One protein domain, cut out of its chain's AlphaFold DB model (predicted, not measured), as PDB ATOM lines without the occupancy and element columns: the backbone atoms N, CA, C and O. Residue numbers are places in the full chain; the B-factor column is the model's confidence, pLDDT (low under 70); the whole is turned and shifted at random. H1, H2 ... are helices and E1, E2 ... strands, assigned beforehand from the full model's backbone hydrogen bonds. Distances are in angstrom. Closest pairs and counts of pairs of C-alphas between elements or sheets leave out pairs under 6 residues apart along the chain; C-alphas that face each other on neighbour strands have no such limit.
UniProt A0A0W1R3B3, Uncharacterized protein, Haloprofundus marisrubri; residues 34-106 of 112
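Overview. This is residues 34 to 106 of the 112 residues of an uncharacterized protein of Haloprofundus marisrubri (UniProt A0A0W1R3B3). A long, strongly twisted sheet makes the body: E1, E2 and E3 run side by side, E4 and tiny E5 pair with opposite ends of E3, and short helix H1 packs near E1 and E5. The 73 printed residues, with named elements E1 E2 E3 E4 H1 E5, are mostly strand in a mixed, branched sheet. The rod is only just compact, close to loose, with radius of gyration 13.3 A and spans of 46 by 21 by 19 A.

Arrangement. E3, residues 60 to 70, bends by 51 degrees at residue 64. Antiparallel E2, residues 46 to 54, is on one side, with N 49 and O 67 2.8 A apart. On the other side are E4, residues 78 to 82, antiparallel, with N 68 and O 80 2.8 A apart, and E5, residues 104 to 106, parallel, with N 61 and O 104 2.9 A apart. E1, residues 35 to 43, is antiparallel to E2, with N 38 and O 50 3.0 A apart. E1 to E4 form a meander of hairpins, each strand the antiparallel neighbour of the one before. H1, residues 92 to 100, is on the sheet at a height of 5.1 A, only just over none of its strands, with 2 C-alphas falling on E5; its closest C-alphas to E5 are Leu 95 and Pro 105, 7.0 A. In H1 every O i to N i+4 pair is within hydrogen-bond range.

Along the chain. E1 is 25.3 A long from C-alpha 35 at (-0.767, 15.989, 32.529), E2 26.0 A, E3 29.8 A, E4 13.2 A, H1 12.2 A, and E5 6.4 A, ending at C-alpha 106 (-6.700, 19.621, 43.109).

Size, cuts and confidence. The farthest C-alphas, Asp 58 and Arg 74, are 46.0 A apart. The printed part has no cut and no long link, and no printed residue is under 70 in pLDDT.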
ATOM      1  N   SER A  34       1.300  12.444  31.654       81.88
ATOM      2  CA  SER A  34       1.776  13.148  32.854       81.88
ATOM      3  C   SER A  34       0.979  14.410  33.192       81.88
ATOM      4  O   SER A  34       1.299  15.114  34.150       81.88
ATOM      5  N   GLY A  35      -0.015  14.755  32.378       87.94
ATOM      6  CA  GLY A  35      -0.767  15.989  32.529       87.94
ATOM      7  C   GLY A  35      -2.139  15.925  31.886       87.94
ATOM      8  O   GLY A  35      -2.420  15.067  31.046       87.94
ATOM      9  N   TYR A  36      -2.986  16.859  32.293       91.56
ATOM     10  CA  TYR A  36      -4.309  17.078  31.735       91.56
ATOM     11  C   TYR A  36      -4.457  18.560  31.400       91.56
ATOM     12  O   TYR A  36      -4.011  19.424  32.154       91.56
ATOM     13  N   ARG A  37      -5.058  18.866  30.254       93.00
ATOM     14  CA  ARG A  37      -5.217  20.233  29.765       93.00
ATOM     15  C   ARG A  37      -6.686  20.543  29.565       93.00
ATOM     16  O   ARG A  37      -7.364  19.820  28.842       93.00
ATOM     17  N   LEU A  38      -7.139  21.648  30.146       93.75
ATOM     18  CA  LEU A  38      -8.457  22.223  29.886       93.75
ATOM     19  C   LEU A  38      -8.288  23.505  29.078       93.75
ATOM     20  O   LEU A  38      -7.560  24.401  29.496       93.75
ATOM     21  N   THR A  39      -8.950  23.604  27.928       93.06
ATOM     22  CA  THR A  39      -8.913  24.800  27.067       93.06
ATOM     23  C   THR A  39     -10.297  25.404  26.971       93.06
ATOM     24  O   THR A  39     -11.261  24.663  26.803       93.06
ATOM     25  N   TRP A  40     -10.407  26.732  27.035       93.94
ATOM     26  CA  TRP A  40     -11.680  27.422  26.845       93.94
ATOM     27  C   TRP A  40     -11.545  28.845  26.320       93.94
ATOM     28  O   TRP A  40     -10.487  29.470  26.387       93.94
ATOM     29  N   HIS A  41     -12.653  29.373  25.808       92.25
ATOM     30  CA  HIS A  41     -12.728  30.710  25.225       92.25
ATOM     31  C   HIS A  41     -13.618  31.629  26.073       92.25
ATOM     32  O   HIS A  41     -14.835  31.631  25.885       92.25
ATOM     33  N   PRO A  42     -13.053  32.433  26.998       87.94
ATOM     34  CA  PRO A  42     -13.857  33.319  27.845       87.94
ATOM     35  C   PRO A  42     -14.464  34.500  27.071       87.94
ATOM     36  O   PRO A  42     -15.456  35.080  27.498       87.94
ATOM     37  N   ALA A  43     -13.855  34.889  25.948       87.06
ATOM     38  CA  ALA A  43     -14.339  35.938  25.058       87.06
ATOM     39  C   ALA A  43     -13.722  35.772  23.661       87.06
ATOM     40  O   ALA A  43     -12.713  35.083  23.486       87.06
ATOM     41  N   ARG A  44     -14.285  36.451  22.655       84.00
ATOM     42  CA  ARG A  44     -13.725  36.453  21.295       84.00
ATOM     43  C   ARG A  44     -12.285  36.977  21.311       84.00
ATOM     44  O   ARG A  44     -12.017  38.045  21.850       84.00
ATOM     45  N   GLY A  45     -11.373  36.229  20.692       87.06
ATOM     46  CA  GLY A  45      -9.950  36.576  20.656       87.06
ATOM     47  C   GLY A  45      -9.198  36.283  21.956       87.06
ATOM     48  O   GLY A  45      -8.034  36.648  22.054       87.06
ATOM     49  N   ARG A  46      -9.818  35.619  22.940       89.44
ATOM     50  CA  ARG A  46      -9.139  35.128  24.143       89.44
ATOM     51  C   ARG A  46      -9.272  33.617  24.254       89.44
ATOM     52  O   ARG A  46     -10.343  33.057  24.028       89.44
ATOM     53  N   ILE A  47      -8.172  32.973  24.613       93.50
ATOM     54  CA  ILE A  47      -8.096  31.541  24.894       93.50
ATOM     55  C   ILE A  47      -7.439  31.397  26.257       93.50
ATOM     56  O   ILE A  47      -6.385  31.984  26.486       93.50
ATOM     57  N   LYS A  48      -8.051  30.633  27.154       95.00
ATOM     58  CA  LYS A  48      -7.442  30.216  28.409       95.00
ATOM     59  C   LYS A  48      -7.153  28.723  28.363       95.00
ATOM     60  O   LYS A  48      -7.925  27.954  27.794       95.00
ATOM     61  N   ILE A  49      -6.017  28.340  28.926       94.50
ATOM     62  CA  ILE A  49      -5.546  26.963  28.986       94.50
ATOM     63  C   ILE A  49      -5.084  26.703  30.416       94.50
ATOM     64  O   ILE A  49      -4.056  27.237  30.820       94.50
ATOM     65  N   ALA A  50      -5.818  25.886  31.163       95.31
ATOM     66  CA  ALA A  50      -5.384  25.395  32.466       95.31
ATOM     67  C   ALA A  50      -4.573  24.116  32.275       95.31
ATOM     68  O   ALA A  50      -5.009  23.188  31.579       95.31
ATOM     69  N   PHE A  51      -3.391  24.080  32.882       93.94
ATOM     70  CA  PHE A  51      -2.516  22.920  32.858       93.94
ATOM     71  C   PHE A  51      -2.495  22.245  34.225       93.94
ATOM     72  O   PHE A  51      -2.204  22.881  35.240       93.94
ATOM     73  N   PHE A  52      -2.761  20.942  34.225       94.44
ATOM     74  CA  PHE A  52      -2.711  20.102  35.408       94.44
ATOM     75  C   PHE A  52      -1.595  19.071  35.266       94.44
ATOM     76  O   PHE A  52      -1.496  18.405  34.233       94.44
ATOM     77  N   ARG A  53      -0.794  18.888  36.315       92.88
ATOM     78  CA  ARG A  53       0.160  17.779  36.439       92.88
ATOM     79  C   ARG A  53      -0.531  16.603  37.118       92.88
ATOM     80  O   ARG A  53      -1.064  16.765  38.209       92.88
ATOM     81  N   VAL A  54      -0.492  15.417  36.519       91.31
ATOM     82  CA  VAL A  54      -0.998  14.201  37.177       91.31
ATOM     83  C   VAL A  54       0.070  13.722  38.162       91.31
ATOM     84  O   VAL A  54       1.182  13.403  37.752       91.31
ATOM     85  N   ALA A  55      -0.239  13.754  39.458       85.50
ATOM     86  CA  ALA A  55       0.731  13.546  40.533       85.50
ATOM     87  C   ALA A  55       0.750  12.113  41.080       85.50
ATOM     88  O   ALA A  55       1.776  11.678  41.596       85.50
ATOM     89  N   THR A  56      -0.365  11.391  40.985       79.06
ATOM     90  CA  THR A  56      -0.511  10.049  41.559       79.06
ATOM     91  C   THR A  56      -1.163   9.085  40.576       79.06
ATOM     92  O   THR A  56      -1.885   9.499  39.663       79.06
ATOM     93  N   ASP A  57      -0.954   7.785  40.803       78.12
ATOM     94  CA  ASP A  57      -1.623   6.710  40.058       78.12
ATOM     95  C   ASP A  57      -3.155   6.757  40.220       78.12
ATOM     96  O   ASP A  57      -3.893   6.379  39.309       78.12
ATOM     97  N   ASP A  58      -3.637   7.343  41.324       83.06
ATOM     98  CA  ASP A  58      -5.055   7.624  41.591       83.06
ATOM     99  C   ASP A  58      -5.620   8.789  40.755       83.06
ATOM    100  O   ASP A  58      -6.732   9.263  40.996       83.06
ATOM    101  N   ARG A  59      -4.860   9.274  39.762       86.88
ATOM    102  CA  ARG A  59      -5.256  10.339  38.830       86.88
ATOM    103  C   ARG A  59      -5.605  11.658  39.520       86.88
ATOM    104  O   ARG A  59      -6.434  12.429  39.024       86.88
ATOM    105  N   VAL A  60      -4.947  11.951  40.641       91.62
ATOM    106  CA  VAL A  60      -4.966  13.297  41.220       91.62
ATOM    107  C   VAL A  60      -4.176  14.212  40.299       91.62
ATOM    108  O   VAL A  60      -3.031  13.926  39.945       91.62
ATOM    109  N   ALA A  61      -4.802  15.302  39.887       93.19
ATOM    110  CA  ALA A  61      -4.260  16.212  38.902       93.19
ATOM    111  C   ALA A  61      -4.224  17.624  39.488       93.19
ATOM    112  O   ALA A  61      -5.256  18.239  39.752       93.19
ATOM    113  N   LEU A  62      -3.003  18.089  39.722       94.06
ATOM    114  CA  LEU A  62      -2.682  19.327  40.414       94.06
ATOM    115  C   LEU A  62      -2.638  20.475  39.417       94.06
ATOM    116  O   LEU A  62      -1.878  20.405  38.448       94.06
ATOM    117  N   LEU A  63      -3.424  21.521  39.646       95.31
ATOM    118  CA  LEU A  63      -3.362  22.748  38.860       95.31
ATOM    119  C   LEU A  63      -1.977  23.384  39.027       95.31
ATOM    120  O   LEU A  63      -1.497  23.528  40.145       95.31
ATOM    121  N   GLN A  64      -1.322  23.709  37.914       94.31
ATOM    122  CA  GLN A  64       0.019  24.308  37.915       94.31
ATOM    123  C   GLN A  64      -0.021  25.780  37.515       94.31
ATOM    124  O   GLN A  64       0.664  26.604  38.099       94.31
ATOM    125  N   HIS A  65      -0.764  26.092  36.453       93.94
ATOM    126  CA  HIS A  65      -0.865  27.440  35.905       93.94
ATOM    127  C   HIS A  65      -2.026  27.532  34.915       93.94
ATOM    128  O   HIS A  65      -2.494  26.526  34.362       93.94
ATOM    129  N   ILE A  66      -2.432  28.765  34.622       95.31
ATOM    130  CA  ILE A  66      -3.364  29.091  33.548       95.31
ATOM    131  C   ILE A  66      -2.660  30.015  32.562       95.31
ATOM    132  O   ILE A  66      -2.200  31.105  32.885       95.31
ATOM    133  N   ARG A  67      -2.603  29.590  31.303       94.75
ATOM    134  CA  ARG A  67      -2.093  30.405  30.204       94.75
ATOM    135  C   ARG A  67      -3.245  31.142  29.537       94.75
ATOM    136  O   ARG A  67      -4.213  30.511  29.116       94.75
ATOM    137  N   THR A  68      -3.115  32.452  29.366       95.19
ATOM    138  CA  THR A  68      -4.047  33.275  28.587       95.19
ATOM    139  C   THR A  68      -3.388  33.719  27.287       95.19
ATOM    140  O   THR A  68      -2.343  34.360  27.288       95.19
ATOM    141  N   ILE A  69      -4.011  33.390  26.160       93.38
ATOM    142  CA  ILE A  69      -3.589  33.803  24.823       93.38
ATOM    143  C   ILE A  69      -4.591  34.836  24.315       93.38
ATOM    144  O   ILE A  69      -5.788  34.553  24.221       93.38
ATOM    145  N   THR A  70      -4.097  36.019  23.960       92.56
ATOM    146  CA  THR A  70      -4.893  37.082  23.342       92.56
ATOM    147  C   THR A  70      -4.519  37.203  21.871       92.56
ATOM    148  O   THR A  70      -3.395  37.560  21.527       92.56
ATOM    149  N   ILE A  71      -5.476  36.916  20.993       89.44
ATOM    150  CA  ILE A  71      -5.324  36.983  19.540       89.44
ATOM    151  C   ILE A  71      -5.887  38.315  19.049       89.44
ATOM    152  O   ILE A  71      -7.066  38.619  19.246       89.44
ATOM    153  N   SER A  72      -5.054  39.092  18.361       87.75
ATOM    154  CA  SER A  72      -5.434  40.366  17.748       87.75
ATOM    155  C   SER A  72      -5.070  40.380  16.267       87.75
ATOM    156  O   SER A  72      -4.030  39.872  15.865       87.75
ATOM    157  N   GLN A  73      -5.939  40.979  15.450       84.75
ATOM    158  CA  GLN A  73      -5.669  41.250  14.029       84.75
ATOM    159  C   GLN A  73      -5.087  42.652  13.800       84.75
ATOM    160  O   GLN A  73      -4.640  42.963  12.701       84.75
ATOM    161  N   ARG A  74      -5.143  43.523  14.817       86.12
ATOM    162  CA  ARG A  74      -4.708  44.929  14.731       86.12
ATOM    163  C   ARG A  74      -3.389  45.189  15.456       86.12
ATOM    164  O   ARG A  74      -2.776  46.226  15.241       86.12
ATOM    165  N   GLN A  75      -2.992  44.284  16.343       83.75
ATOM    166  CA  GLN A  75      -1.792  44.372  17.172       83.75
ATOM    167  C   GLN A  75      -1.138  42.992  17.267       83.75
ATOM    168  O   GLN A  75      -1.728  41.997  16.844       83.75
ATOM    169  N   ALA A  76       0.068  42.938  17.835       86.06
ATOM    170  CA  ALA A  76       0.714  41.672  18.155       86.06
ATOM    171  C   ALA A  76      -0.190  40.828  19.069       86.06
ATOM    172  O   ALA A  76      -0.849  41.353  19.968       86.06
ATOM    173  N   SER A  77      -0.232  39.523  18.808       89.50
ATOM    174  CA  SER A  77      -0.856  38.585  19.740       89.50
ATOM    175  C   SER A  77       0.025  38.451  20.976       89.50
ATOM    176  O   SER A  77       1.248  38.511  20.870       89.50
ATOM    177  N   ASP A  78      -0.609  38.267  22.127       91.12
ATOM    178  CA  ASP A  78       0.063  38.220  23.420       91.12
ATOM    179  C   ASP A  78      -0.223  36.907  24.149       91.12
ATOM    180  O   ASP A  78      -1.237  36.237  23.916       91.12
ATOM    181  N   CYS A  79       0.704  36.535  25.021       93.12
ATOM    182  CA  CYS A  79       0.645  35.322  25.800       93.12
ATOM    183  C   CYS A  79       1.093  35.602  27.233       93.12
ATOM    184  O   CYS A  79       2.263  35.884  27.476       93.12
ATOM    185  N   GLN A  80       0.178  35.399  28.175       93.12
ATOM    186  CA  GLN A  80       0.416  35.568  29.604       93.12
ATOM    187  C   GLN A  80       0.320  34.219  30.310       93.12
ATOM    188  O   GLN A  80      -0.548  33.402  29.992       93.12
ATOM    189  N   LEU A  81       1.233  33.988  31.247       93.88
ATOM    190  CA  LEU A  81       1.235  32.830  32.128       93.88
ATOM    191  C   LEU A  81       0.885  33.313  33.531       93.88
ATOM    192  O   LEU A  81       1.516  34.252  34.008       93.88
ATOM    193  N   ASP A  82      -0.109  32.685  34.143       90.44
ATOM    194  CA  ASP A  82      -0.503  32.917  35.528       90.44
ATOM    195  C   ASP A  82      -0.176  31.667  36.346       90.44
ATOM    196  O   ASP A  82      -0.708  30.589  36.063       90.44
ATOM    197  N   ASP A  83       0.753  31.799  37.286       88.25
ATOM    198  CA  ASP A  83       1.228  30.753  38.192       88.25
ATOM    199  C   ASP A  83       0.588  30.835  39.588       88.25
ATOM    200  O   ASP A  83       0.699  29.889  40.364       88.25
ATOM    201  N   VAL A  84      -0.141  31.915  39.892       89.88
ATOM    202  CA  VAL A  84      -0.889  32.084  41.146       89.88
ATOM    203  C   VAL A  84      -2.364  31.825  40.862       89.88
ATOM    204  O   VAL A  84      -3.177  32.739  40.772       89.88
ATOM    205  N   VAL A  85      -2.697  30.548  40.681       89.31
ATOM    206  CA  VAL A  85      -4.013  30.118  40.191       89.31
ATOM    207  C   VAL A  85      -4.751  29.242  41.190       89.31
ATOM    208  O   VAL A  85      -4.148  28.448  41.912       89.31
ATOM    209  N   SER A  86      -6.076  29.343  41.171       93.25
ATOM    210  CA  SER A  86      -6.988  28.501  41.939       93.25
ATOM    211  C   SER A  86      -7.891  27.687  41.013       93.25
ATOM    212  O   SER A  86      -8.100  28.021  39.842       93.25
ATOM    213  N   LEU A  87      -8.471  26.601  41.530       94.06
ATOM    214  CA  LEU A  87      -9.519  25.876  40.808       94.06
ATOM    215  C   LEU A  87     -10.738  26.756  40.503       94.06
ATOM    216  O   LEU A  87     -11.410  26.503  39.503       94.06
ATOM    217  N   ASP A  88     -10.986  27.798  41.299       93.69
ATOM    218  CA  ASP A  88     -12.073  28.755  41.069       93.69
ATOM    219  C   ASP A  88     -11.864  29.600  39.795       93.69
ATOM    220  O   ASP A  88     -12.825  30.122  39.224       93.69
ATOM    221  N   ASP A  89     -10.631  29.680  39.278       91.81
ATOM    222  CA  ASP A  89     -10.320  30.343  38.005       91.81
ATOM    223  C   ASP A  89     -10.671  29.489  36.774       91.81
ATOM    224  O   ASP A  89     -10.630  29.971  35.629       91.81
ATOM    225  N   VAL A  90     -11.003  28.213  36.991       92.81
ATOM    226  CA  VAL A  90     -11.362  27.250  35.951       92.81
ATOM    227  C   VAL A  90     -12.881  27.052  35.939       92.81
ATOM    228  O   VAL A  90     -13.469  26.711  36.965       92.81
ATOM    229  N   PRO A  91     -13.549  27.189  34.777       93.81
ATOM    230  CA  PRO A  91     -14.982  26.933  34.666       93.81
ATOM    231  C   PRO A  91     -15.381  25.565  35.230       93.81
ATOM    232  O   PRO A  91     -14.803  24.532  34.867       93.81
ATOM    233  N   THR A  92     -16.400  25.546  36.092       92.69
ATOM    234  CA  THR A  92     -16.842  24.340  36.809       92.69
ATOM    235  C   THR A  92     -17.242  23.212  35.856       92.69
ATOM    236  O   THR A  92     -16.996  22.039  36.136       92.69
ATOM    237  N   GLU A  93     -17.799  23.546  34.694       89.00
ATOM    238  CA  GLU A  93     -18.194  22.595  33.656       89.00
ATOM    239  C   GLU A  93     -16.985  21.861  33.066       89.00
ATOM    240  O   GLU A  93     -17.055  20.667  32.783       89.00
ATOM    241  N   LEU A  94     -15.845  22.541  32.931       90.12
ATOM    242  CA  LEU A  94     -14.609  21.930  32.438       90.12
ATOM    243  C   LEU A  94     -13.967  21.040  33.502       90.12
ATOM    244  O   LEU A  94     -13.478  19.953  33.188       90.12
ATOM    245  N   LEU A  95     -14.036  21.446  34.773       92.69
ATOM    246  CA  LEU A  95     -13.654  20.578  35.888       92.69
ATOM    247  C   LEU A  95     -14.538  19.323  35.940       92.69
ATOM    248  O   LEU A  95     -14.050  18.238  36.258       92.69
ATOM    249  N   ALA A  96     -15.822  19.433  35.588       90.19
ATOM    250  CA  ALA A  96     -16.714  18.283  35.488       90.19
ATOM    251  C   ALA A  96     -16.314  17.327  34.348       90.19
ATOM    252  O   ALA A  96     -16.361  16.115  34.552       90.19
ATOM    253  N   LEU A  97     -15.849  17.830  33.194       89.12
ATOM    254  CA  LEU A  97     -15.300  16.986  32.116       89.12
ATOM    255  C   LEU A  97     -14.079  16.189  32.584       89.12
ATOM    256  O   LEU A  97     -13.971  14.990  32.327       89.12
ATOM    257  N   MET A  98     -13.179  16.846  33.310       90.69
ATOM    258  CA  MET A  98     -11.988  16.215  33.872       90.69
ATOM    259  C   MET A  98     -12.347  15.123  34.894       90.69
ATOM    260  O   MET A  98     -11.809  14.015  34.831       90.69
ATOM    261  N   LYS A  99     -13.327  15.391  35.766       92.25
ATOM    262  CA  LYS A  99     -13.892  14.395  36.693       92.25
ATOM    263  C   LYS A  99     -14.549  13.225  35.960       92.25
ATOM    264  O   LYS A  99     -14.319  12.076  36.324       92.25
ATOM    265  N   ALA A 100     -15.304  13.489  34.894       89.44
ATOM    266  CA  ALA A 100     -15.916  12.450  34.062       89.44
ATOM    267  C   ALA A 100     -14.873  11.573  33.342       89.44
ATOM    268  O   ALA A 100     -15.121  10.392  33.107       89.44
ATOM    269  N   ALA A 101     -13.686  12.115  33.052       87.75
ATOM    270  CA  ALA A 101     -12.539  11.364  32.535       87.75
ATOM    271  C   ALA A 101     -11.782  10.557  33.620       87.75
ATOM    272  O   ALA A 101     -10.808   9.859  33.314       87.75
ATOM    273  N   GLY A 102     -12.229  10.624  34.879       91.56
ATOM    274  CA  GLY A 102     -11.670   9.887  36.011       91.56
ATOM    275  C   GLY A 102     -10.487  10.574  36.691       91.56
ATOM    276  O   GLY A 102      -9.713   9.888  37.350       91.56
ATOM    277  N   TYR A 103     -10.314  11.885  36.511       92.94
ATOM    278  CA  TYR A 103      -9.287  12.665  37.204       92.94
ATOM    279  C   TYR A 103      -9.885  13.450  38.367       92.94
ATOM    280  O   TYR A 103     -10.995  13.973  38.276       92.94
ATOM    281  N   THR A 104      -9.109  13.600  39.435       94.56
ATOM    282  CA  THR A 104      -9.491  14.427  40.582       94.56
ATOM    283  C   THR A 104      -8.707  15.738  40.531       94.56
ATOM    284  O   THR A 104      -7.506  15.712  40.808       94.56
ATOM    285  N   PRO A 105      -9.326  16.873  40.144       94.06
ATOM    286  CA  PRO A 105      -8.650  18.164  40.154       94.06
ATOM    287  C   PRO A 105      -8.367  18.607  41.592       94.06
ATOM    288  O   PRO A 105      -9.247  18.530  42.450       94.06
ATOM    289  N   ALA A 106      -7.152  19.084  41.833       93.62
ATOM    290  CA  ALA A 106      -6.700  19.621  43.109       93.62
ATOM    291  C   ALA A 106      -5.758  20.813  42.874       93.62
ATOM    292  O   ALA A 106      -5.209  20.974  41.784       93.62
TER     293      ALA A 106